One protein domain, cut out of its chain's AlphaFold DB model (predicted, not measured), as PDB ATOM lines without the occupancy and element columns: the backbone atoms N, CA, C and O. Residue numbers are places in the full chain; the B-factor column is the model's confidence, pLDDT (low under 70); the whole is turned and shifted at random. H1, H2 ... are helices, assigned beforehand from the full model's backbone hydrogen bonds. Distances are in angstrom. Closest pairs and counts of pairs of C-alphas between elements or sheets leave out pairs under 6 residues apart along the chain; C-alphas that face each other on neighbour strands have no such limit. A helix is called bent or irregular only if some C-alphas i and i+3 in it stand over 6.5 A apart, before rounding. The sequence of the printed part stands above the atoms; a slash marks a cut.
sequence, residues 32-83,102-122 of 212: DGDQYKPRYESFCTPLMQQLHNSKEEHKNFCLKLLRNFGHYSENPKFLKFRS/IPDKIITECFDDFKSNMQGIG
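This is residues 32 to 83 and 102 to 122 of the 212 residues of an uncharacterized protein of Plasmodium vivax North Korean (UniProt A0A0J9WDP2). Three longer helices, H1, H2 and H4, pack with their centres in a triangle; H2 and H4 run side by side the same way, and H1 packs on H2 at a steep angle, running the opposite way. The short helix H3 sits near the last residues of H2, past a turn of the chain. The printed part has 73 residues with four named helices, in the order H1, H2, H3, H4, and no named strand, and its class is all helix, with 49 residues in the helices. It is compact, with a radius of gyration of the C-alphas of 12.3 A, and rounded, with spans of 35 by 26 by 21 A.

The printed part begins at Asp 32, and H1 follows as residues 37 to 50, from C-alpha 37 at (15.884, 36.760, -2.303), with 20.0 A from first to last C-alpha. H1 is neither bent nor irregular, but only just: C-alphas 43 and 46 are 6.2 A apart. H2 is residues 56 to 69, 20.2 A long, and its C-alpha 56 stands at (24.550, 32.014, 9.746). H3 is residues 77 to 80, 5.8 A long. H4, the longest helix with 17 residues, is residues 104 to 120, 24.3 A long, and ends with C-alpha 120 at (19.660, 24.930, -20.013).

H2 is the hub and touches the three other helices. H1 and H2 touch, with the C-alphas of Tyr 40 and Leu 63 closest at 5.6 A, at a steep tilt of 46 degrees, opposite ways. H2 and H4 touch at a shallow tilt of 22 degrees, the same way; their closest C-alphas, those of Cys 62 and Ile 106, are 6.6 A apart. H1 and H4 are close but not clearly touching, with the C-alphas of Leu 47 and Ile 106 closest at 7.4 A, at a steep tilt of 45 degrees, opposite ways. H2 and H3 touch only at the corner by their link, H2 with residues 68 to 69 alone; the closest C-alphas, those of Phe 69 and Phe 78, are 5.4 A apart. H3 is apart from H1 and from H4. Every O i to N i+4 pair is within hydrogen-bond range in H2 and H4, and 9 of 10 are in H1; H3 is too short for such a pair.

The C-alphas farthest apart, those of Asn 53 and Gly 122, are 36.4 A apart. Residues 84 to 101 are not printed, and C-alphas 83 and 102 are 24.3 A apart across this cut, which lies in the link from H3 to H4. Of the links that are printed whole, H1 to H2 is tight, H2 to H3 is short, and none is long. The mean pLDDT of the printed part is 89.9; residues 75 to 82, of which 77 to 80 belong to H3, are under 70.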
ATOM      1  N   ASP A  32      19.359  41.776   1.422       93.12
ATOM      2  CA  ASP A  32      18.161  42.413   1.960       93.12
ATOM      3  C   ASP A  32      17.630  43.477   0.997       93.12
ATOM      4  O   ASP A  32      18.377  44.313   0.492       93.12
ATOM      5  N   GLY A  33      16.325  43.421   0.727       89.94
ATOM      6  CA  GLY A  33      15.681  44.258  -0.286       89.94
ATOM      7  C   GLY A  33      15.829  43.749  -1.725       89.94
ATOM      8  O   GLY A  33      15.235  44.340  -2.623       89.94
ATOM      9  N   ASP A  34      16.554  42.650  -1.966       91.94
ATOM     10  CA  ASP A  34      16.568  41.994  -3.276       91.94
ATOM     11  C   ASP A  34      15.250  41.234  -3.500       91.94
ATOM     12  O   ASP A  34      14.914  40.303  -2.764       91.94
ATOM     13  N   GLN A  35      14.500  41.610  -4.538       94.38
ATOM     14  CA  GLN A  35      13.226  40.972  -4.895       94.38
ATOM     15  C   GLN A  35      13.360  39.477  -5.231       94.38
ATOM     16  O   GLN A  35      12.386  38.731  -5.127       94.38
ATOM     17  N   TYR A  36      14.557  39.019  -5.614       94.88
ATOM     18  CA  TYR A  36      14.834  37.620  -5.938       94.88
ATOM     19  C   TYR A  36      15.329  36.813  -4.733       94.88
ATOM     20  O   TYR A  36      15.499  35.597  -4.857       94.88
ATOM     21  N   LYS A  37      15.491  37.436  -3.553       95.69
ATOM     22  CA  LYS A  37      15.884  36.760  -2.303       95.69
ATOM     23  C   LYS A  37      15.081  35.484  -2.013       95.69
ATOM     24  O   LYS A  37      15.727  34.480  -1.713       95.69
ATOM     25  N   PRO A  38      13.742  35.438  -2.191       96.62
ATOM     26  CA  PRO A  38      12.980  34.208  -1.969       96.62
ATOM     27  C   PRO A  38      13.440  33.026  -2.837       96.62
ATOM     28  O   PRO A  38      13.384  31.880  -2.398       96.62
ATOM     29  N   ARG A  39      13.944  33.284  -4.056       96.12
ATOM     30  CA  ARG A  39      14.486  32.234  -4.937       96.12
ATOM     31  C   ARG A  39      15.805  31.698  -4.395       96.12
ATOM     32  O   ARG A  39      15.957  30.487  -4.267       96.12
ATOM     33  N   TYR A  40      16.716  32.582  -3.986       95.81
ATOM     34  CA  TYR A  40      17.968  32.179  -3.338       95.81
ATOM     35  C   TYR A  40      17.701  31.384  -2.051       95.81
ATOM     36  O   TYR A  40      18.339  30.365  -1.801       95.81
ATOM     37  N   GLU A  41      16.729  31.814  -1.242       96.88
ATOM     38  CA  GLU A  41      16.353  31.143   0.005       96.88
ATOM     39  C   GLU A  41      15.735  29.766  -0.225       96.88
ATOM     40  O   GLU A  41      16.008  28.860   0.567       96.88
ATOM     41  N   SER A  42      14.960  29.595  -1.303       96.75
ATOM     42  CA  SER A  42      14.386  28.299  -1.682       96.75
ATOM     43  C   SER A  42      15.454  27.246  -1.997       96.75
ATOM     44  O   SER A  42      15.228  26.067  -1.744       96.75
ATOM     45  N   PHE A  43      16.637  27.675  -2.449       97.38
ATOM     46  CA  PHE A  43      17.802  26.815  -2.637       97.38
ATOM     47  C   PHE A  43      18.636  26.670  -1.354       97.38
ATOM     48  O   PHE A  43      18.906  25.564  -0.883       97.38
ATOM     49  N   CYS A  44      19.046  27.792  -0.754       97.62
ATOM     50  CA  CYS A  44      20.018  27.788   0.339       97.62
ATOM     51  C   CYS A  44      19.452  27.224   1.647       97.62
ATOM     52  O   CYS A  44      20.189  26.600   2.406       97.62
ATOM     53  N   THR A  45      18.165  27.429   1.945       96.25
ATOM     54  CA  THR A  45      17.583  27.001   3.230       96.25
ATOM     55  C   THR A  45      17.545  25.475   3.369       96.25
ATOM     56  O   THR A  45      18.057  24.980   4.378       96.25
ATOM     57  N   PRO A  46      17.041  24.704   2.381       96.25
ATOM     58  CA  PRO A  46      17.147  23.245   2.415       96.25
ATOM     59  C   PRO A  46      18.596  22.754   2.496       96.25
ATOM     60  O   PRO A  46      18.896  21.829   3.247       96.25
ATOM     61  N   LEU A  47      19.517  23.406   1.778       96.62
ATOM     62  CA  LEU A  47      20.936  23.053   1.812       96.62
ATOM     63  C   LEU A  47      21.546  23.225   3.212       96.62
ATOM     64  O   LEU A  47      22.304  22.366   3.660       96.62
ATOM     65  N   MET A  48      21.182  24.289   3.937       96.69
ATOM     66  CA  MET A  48      21.638  24.500   5.316       96.69
ATOM     67  C   MET A  48      21.113  23.411   6.258       96.69
ATOM     68  O   MET A  48      21.868  22.890   7.076       96.69
ATOM     69  N   GLN A  49      19.849  23.001   6.103       93.31
ATOM     70  CA  GLN A  49      19.253  21.928   6.912       93.31
ATOM     71  C   GLN A  49      19.994  20.595   6.745       93.31
ATOM     72  O   GLN A  49      20.182  19.869   7.719       93.31
ATOM     73  N   GLN A  50      20.479  20.297   5.537       93.62
ATOM     74  CA  GLN A  50      21.267  19.090   5.266       93.62
ATOM     75  C   GLN A  50      22.674  19.109   5.885       93.62
ATOM     76  O   GLN A  50      23.304  18.059   5.991       93.62
ATOM     77  N   LEU A  51      23.207  20.280   6.245       91.69
ATOM     78  CA  LEU A  51      24.574  20.415   6.755       91.69
ATOM     79  C   LEU A  51      24.691  20.177   8.266       91.69
ATOM     80  O   LEU A  51      25.816  20.095   8.753       91.69
ATOM     81  N   HIS A  52      23.569  20.037   8.987       78.69
ATOM     82  CA  HIS A  52      23.421  19.815  10.440       78.69
ATOM     83  C   HIS A  52      24.082  20.856  11.380       78.69
ATOM     84  O   HIS A  52      23.498  21.184  12.405       78.69
ATOM     85  N   ASN A  53      25.242  21.419  11.029       81.50
ATOM     86  CA  ASN A  53      26.032  22.402  11.782       81.50
ATOM     87  C   ASN A  53      26.293  23.684  10.960       81.50
ATOM     88  O   ASN A  53      27.356  24.301  11.073       81.50
ATOM     89  N   SER A  54      25.360  24.068  10.080       87.00
ATOM     90  CA  SER A  54      25.492  25.289   9.279       87.00
ATOM     91  C   SER A  54      25.450  26.535  10.161       87.00
ATOM     92  O   SER A  54      24.547  26.677  10.989       87.00
ATOM     93  N   LYS A  55      26.380  27.463   9.944       93.56
ATOM     94  CA  LYS A  55      26.385  28.773  10.605       93.56
ATOM     95  C   LYS A  55      25.590  29.800   9.801       93.56
ATOM     96  O   LYS A  55      25.371  29.634   8.601       93.56
ATOM     97  N   GLU A  56      25.226  30.907  10.432       94.62
ATOM     98  CA  GLU A  56      24.550  32.014   9.746       94.62
ATOM     99  C   GLU A  56      25.422  32.591   8.614       94.62
ATOM    100  O   GLU A  56      24.930  32.920   7.535       94.62
ATOM    101  N   GLU A  57      26.746  32.625   8.783       95.44
ATOM    102  CA  GLU A  57      27.687  33.035   7.735       95.44
ATOM    103  C   GLU A  57      27.677  32.087   6.530       95.44
ATOM    104  O   GLU A  57      27.901  32.530   5.404       95.44
ATOM    105  N   HIS A  58      27.380  30.801   6.738       97.00
ATOM    106  CA  HIS A  58      27.270  29.812   5.662       97.00
ATOM    107  C   HIS A  58      26.041  30.081   4.798       97.00
ATOM    108  O   HIS A  58      26.142  30.117   3.570       97.00
ATOM    109  N   LYS A  59      24.899  30.347   5.443       96.62
ATOM    110  CA  LYS A  59      23.667  30.747   4.756       96.62
ATOM    111  C   LYS A  59      23.870  32.058   4.002       96.62
ATOM    112  O   LYS A  59      23.559  32.135   2.816       96.62
ATOM    113  N   ASN A  60      24.446  33.063   4.658       96.88
ATOM    114  CA  ASN A  60      24.706  34.365   4.047       96.88
ATOM    115  C   ASN A  60      25.658  34.274   2.852       96.88
ATOM    116  O   ASN A  60      25.418  34.922   1.835       96.88
ATOM    117  N   PHE A  61      26.701  33.448   2.937       97.44
ATOM    118  CA  PHE A  61      27.577  33.170   1.803       97.44
ATOM    119  C   PHE A  61      26.812  32.532   0.636       97.44
ATOM    120  O   PHE A  61      26.915  33.029  -0.482       97.44
ATOM    121  N   CYS A  62      26.003  31.495   0.896       97.94
ATOM    122  CA  CYS A  62      25.183  30.837  -0.126       97.94
ATOM    123  C   CYS A  62      24.269  31.840  -0.852       97.94
ATOM    124  O   CYS A  62      24.294  31.936  -2.078       97.94
ATOM    125  N   LEU A  63      23.525  32.656  -0.094       97.50
ATOM    126  CA  LEU A  63      22.616  33.661  -0.654       97.50
ATOM    127  C   LEU A  63      23.360  34.680  -1.527       97.50
ATOM    128  O   LEU A  63      22.923  34.985  -2.638       97.50
ATOM    129  N   LYS A  64      24.502  35.188  -1.049       96.50
ATOM    130  CA  LYS A  64      25.331  36.133  -1.807       96.50
ATOM    131  C   LYS A  64      25.889  35.502  -3.077       96.50
ATOM    132  O   LYS A  64      25.836  36.142  -4.121       96.50
ATOM    133  N   LEU A  65      26.373  34.261  -3.013       95.75
ATOM    134  CA  LEU A  65      26.934  33.558  -4.165       95.75
ATOM    135  C   LEU A  65      25.886  33.368  -5.273       95.75
ATOM    136  O   LEU A  65      26.145  33.747  -6.413       95.75
ATOM    137  N   LEU A  66      24.678  32.894  -4.944       94.88
ATOM    138  CA  LEU A  66      23.594  32.753  -5.930       94.88
ATOM    139  C   LEU A  66      23.156  34.094  -6.526       94.88
ATOM    140  O   LEU A  66      22.882  34.187  -7.725       94.88
ATOM    141  N   ARG A  67      23.127  35.153  -5.713       93.69
ATOM    142  CA  ARG A  67      22.856  36.514  -6.190       93.69
ATOM    143  C   ARG A  67      23.953  37.017  -7.131       93.69
ATOM    144  O   ARG A  67      23.640  37.672  -8.124       93.69
ATOM    145  N   ASN A  68      25.217  36.707  -6.843       91.69
ATOM    146  CA  ASN A  68      26.368  37.105  -7.658       91.69
ATOM    147  C   ASN A  68      26.419  36.358  -8.992       91.69
ATOM    148  O   ASN A  68      26.758  36.971 -10.002       91.69
ATOM    149  N   PHE A  69      26.018  35.084  -9.021       90.19
ATOM    150  CA  PHE A  69      25.722  34.406 -10.281       90.19
ATOM    151  C   PHE A  69      24.581  35.129 -11.000       90.19
ATOM    152  O   PHE A  69      24.726  35.564 -12.136       90.19
ATOM    153  N   GLY A  70      23.458  35.356 -10.323       89.00
ATOM    154  CA  GLY A  70      22.341  36.114 -10.881       89.00
ATOM    155  C   GLY A  70      21.486  35.318 -11.868       89.00
ATOM    156  O   GLY A  70      20.673  35.908 -12.561       89.00
ATOM    157  N   HIS A  71      21.612  33.990 -11.941       88.62
ATOM    158  CA  HIS A  71      20.760  33.156 -12.803       88.62
ATOM    159  C   HIS A  71      19.307  33.045 -12.349       88.62
ATOM    160  O   HIS A  71      18.450  32.701 -13.154       88.62
ATOM    161  N   TYR A  72      19.005  33.421 -11.108       89.75
ATOM    162  CA  TYR A  72      17.624  33.559 -10.644       89.75
ATOM    163  C   TYR A  72      16.995  34.933 -10.932       89.75
ATOM    164  O   TYR A  72      15.796  35.088 -10.677       89.75
ATOM    165  N   SER A  73      17.762  35.918 -11.423       85.69
ATOM    166  CA  SER A  73      17.256  37.259 -11.745       85.69
ATOM    167  C   SER A  73      16.901  37.400 -13.229       85.69
ATOM    168  O   SER A  73      17.441  36.707 -14.086       85.69
ATOM    169  N   GLU A  74      15.996  38.327 -13.553       79.94
ATOM    170  CA  GLU A  74      15.590  38.602 -14.944       79.94
ATOM    171  C   GLU A  74      16.696  39.259 -15.784       79.94
ATOM    172  O   GLU A  74      16.687  39.174 -17.010       79.94
ATOM    173  N   ASN A  75      17.668  39.903 -15.131       69.75
ATOM    174  CA  ASN A  75      18.854  40.465 -15.770       69.75
ATOM    175  C   ASN A  75      20.089  39.711 -15.271       69.75
ATOM    176  O   ASN A  75      20.742  40.163 -14.321       69.75
ATOM    177  N   PRO A  76      20.384  38.548 -15.870       68.44
ATOM    178  CA  PRO A  76      21.441  37.676 -15.396       68.44
ATOM    179  C   PRO A  76      22.800  38.372 -15.466       68.44
ATOM    180  O   PRO A  76      23.394  38.532 -16.535       68.44
ATOM    181  N   LYS A  77      23.305  38.787 -14.300       67.19
ATOM    182  CA  LYS A  77      24.588  39.490 -14.174       67.19
ATOM    183  C   LYS A  77      25.741  38.666 -14.743       67.19
ATOM    184  O   LYS A  77      26.593  39.237 -15.423       67.19
ATOM    185  N   PHE A  78      25.715  37.340 -14.566       67.69
ATOM    186  CA  PHE A  78      26.715  36.432 -15.132       67.69
ATOM    187  C   PHE A  78      26.865  36.545 -16.655       67.69
ATOM    188  O   PHE A  78      27.956  36.311 -17.164       67.69
ATOM    189  N   LEU A  79      25.821  36.933 -17.410       62.50
ATOM    190  CA  LEU A  79      25.926  37.069 -18.872       62.50
ATOM    191  C   LEU A  79      26.895  38.176 -19.298       62.50
ATOM    192  O   LEU A  79      27.284  38.232 -20.463       62.50
ATOM    193  N   LYS A  80      27.261  39.063 -18.371       68.94
ATOM    194  CA  LYS A  80      28.203  40.161 -18.597       68.94
ATOM    195  C   LYS A  80      29.605  39.856 -18.073       68.94
ATOM    196  O   LYS A  80      30.485  40.695 -18.262       68.94
ATOM    197  N   PHE A  81      29.817  38.706 -17.424       69.50
ATOM    198  CA  PHE A  81      31.120  38.365 -16.860       69.50
ATOM    199  C   PHE A  81      32.125  38.156 -17.992       69.50
ATOM    200  O   PHE A  81      31.920  37.361 -18.909       69.50
ATOM    201  N   ARG A  82      33.229  38.893 -17.926       69.06
ATOM    202  CA  ARG A  82      34.445  38.640 -18.697       69.06
ATOM    203  C   ARG A  82      35.305  37.627 -17.942       69.06
ATOM    204  O   ARG A  82      35.099  37.395 -16.754       69.06
ATOM    205  N   SER A  83      36.322  37.075 -18.604       70.06
ATOM    206  CA  SER A  83      37.242  36.100 -17.992       70.06
ATOM    207  C   SER A  83      37.802  36.563 -16.632       70.06
ATOM    208  O   SER A  83      37.748  35.799 -15.671       70.06
ATOM    209  N   ILE A 102      33.584  27.982   5.178       95.38
ATOM    210  CA  ILE A 102      32.472  27.576   4.312       95.38
ATOM    211  C   ILE A 102      32.640  26.091   3.957       95.38
ATOM    212  O   ILE A 102      33.706  25.727   3.460       95.38
ATOM    213  N   PRO A 103      31.625  25.238   4.186       95.62
ATOM    214  CA  PRO A 103      31.666  23.841   3.775       95.62
ATOM    215  C   PRO A 103      31.721  23.694   2.253       95.62
ATOM    216  O   PRO A 103      30.932  24.326   1.548       95.62
ATOM    217  N   ASP A 104      32.561  22.780   1.762       94.62
ATOM    218  CA  ASP A 104      32.723  22.516   0.323       94.62
ATOM    219  C   ASP A 104      31.400  22.189  -0.368       94.62
ATOM    220  O   ASP A 104      31.145  22.644  -1.480       94.62
ATOM    221  N   LYS A 105      30.502  21.484   0.332       95.94
ATOM    222  CA  LYS A 105      29.165  21.162  -0.176       95.94
ATOM    223  C   LYS A 105      28.377  22.412  -0.589       95.94
ATOM    224  O   LYS A 105      27.673  22.359  -1.586       95.94
ATOM    225  N   ILE A 106      28.508  23.541   0.117       97.50
ATOM    226  CA  ILE A 106      27.820  24.782  -0.287       97.50
ATOM    227  C   ILE A 106      28.330  25.266  -1.638       97.50
ATOM    228  O   ILE A 106      27.542  25.671  -2.488       97.50
ATOM    229  N   ILE A 107      29.645  25.220  -1.829       96.94
ATOM    230  CA  ILE A 107      30.306  25.686  -3.043       96.94
ATOM    231  C   ILE A 107      29.888  24.799  -4.212       96.94
ATOM    232  O   ILE A 107      29.369  25.311  -5.200       96.94
ATOM    233  N   THR A 108      30.058  23.482  -4.070       96.19
ATOM    234  CA  THR A 108      29.739  22.506  -5.117       96.19
ATOM    235  C   THR A 108      28.287  22.633  -5.565       96.19
ATOM    236  O   THR A 108      28.042  22.849  -6.746       96.19
ATOM    237  N   GLU A 109      27.335  22.625  -4.629       97.31
ATOM    238  CA  GLU A 109      25.903  22.708  -4.949       97.31
ATOM    239  C   GLU A 109      25.548  24.035  -5.642       97.31
ATOM    240  O   GLU A 109      24.816  24.043  -6.629       97.31
ATOM    241  N   CYS A 110      26.098  25.169  -5.188       96.50
ATOM    242  CA  CYS A 110      25.834  26.463  -5.827       96.50
ATOM    243  C   CYS A 110      26.397  26.534  -7.257       96.50
ATOM    244  O   CYS A 110      25.744  27.074  -8.151       96.50
ATOM    245  N   PHE A 111      27.612  26.026  -7.487       95.12
ATOM    246  CA  PHE A 111      28.225  26.025  -8.819       95.12
ATOM    247  C   PHE A 111      27.570  25.006  -9.762       95.12
ATOM    248  O   PHE A 111      27.461  25.287 -10.957       95.12
ATOM    249  N   ASP A 112      27.099  23.868  -9.253       95.12
ATOM    250  CA  ASP A 112      26.364  22.873 -10.039       95.12
ATOM    251  C   ASP A 112      24.972  23.373 -10.438       95.12
ATOM    252  O   ASP A 112      24.564  23.203 -11.593       95.12
ATOM    253  N   ASP A 113      24.272  24.066  -9.535       94.38
ATOM    254  CA  ASP A 113      23.021  24.767  -9.842       94.38
ATOM    255  C   ASP A 113      23.236  25.829 -10.929       94.38
ATOM    256  O   ASP A 113      22.551  25.835 -11.957       94.38
ATOM    257  N   PHE A 114      24.255  26.677 -10.763       91.81
ATOM    258  CA  PHE A 114      24.631  27.674 -11.765       91.81
ATOM    259  C   PHE A 114      24.920  27.027 -13.124       91.81
ATOM    260  O   PHE A 114      24.321  27.406 -14.134       91.81
ATOM    261  N   LYS A 115      25.779  26.005 -13.157       91.31
ATOM    262  CA  LYS A 115      26.146  25.262 -14.370       91.31
ATOM    263  C   LYS A 115      24.936  24.643 -15.063       91.31
ATOM    264  O   LYS A 115      24.818  24.755 -16.282       91.31
ATOM    265  N   SER A 116      24.036  24.017 -14.308       91.50
ATOM    266  CA  SER A 116      22.820  23.398 -14.851       91.50
ATOM    267  C   SER A 116      21.922  24.440 -15.521       91.50
ATOM    268  O   SER A 116      21.456  24.237 -16.643       91.50
ATOM    269  N   ASN A 117      21.767  25.608 -14.890       89.56
ATOM    270  CA  ASN A 117      21.039  26.736 -15.469       89.56
ATOM    271  C   ASN A 117      21.717  27.277 -16.742       89.56
ATOM    272  O   ASN A 117      21.035  27.512 -17.740       89.56
ATOM    273  N   MET A 118      23.051  27.419 -16.757       85.81
ATOM    274  CA  MET A 118      23.802  27.854 -17.949       85.81
ATOM    275  C   MET A 118      23.598  26.918 -19.139       85.81
ATOM    276  O   MET A 118      23.372  27.364 -20.268       85.81
ATOM    277  N   GLN A 119      23.674  25.612 -18.886       87.50
ATOM    278  CA  GLN A 119      23.494  24.591 -19.910       87.50
ATOM    279  C   GLN A 119      22.069  24.607 -20.466       87.50
ATOM    280  O   GLN A 119      21.900  24.521 -21.683       87.50
ATOM    281  N   GLY A 120      21.062  24.805 -19.607       86.19
ATOM    282  CA  GLY A 120      19.660  24.930 -20.013       86.19
ATOM    283  C   GLY A 120      19.396  26.076 -20.997       86.19
ATOM    284  O   GLY A 120      18.529  25.950 -21.856       86.19
ATOM    285  N   ILE A 121      20.181  27.159 -20.934       85.25
ATOM    286  CA  ILE A 121      20.089  28.303 -21.862       85.25
ATOM    287  C   ILE A 121      21.133  28.266 -22.994       85.25
ATOM    288  O   ILE A 121      21.316  29.253 -23.709       85.25
ATOM    289  N   GLY A 122      21.850  27.150 -23.161       82.06
ATOM    290  CA  GLY A 122      22.822  26.951 -24.240       82.06
ATOM    291  C   GLY A 122      24.135  27.733 -24.095       82.06
ATOM    292  O   GLY A 122      24.872  27.873 -25.074       82.06
TER     293      GLY A 122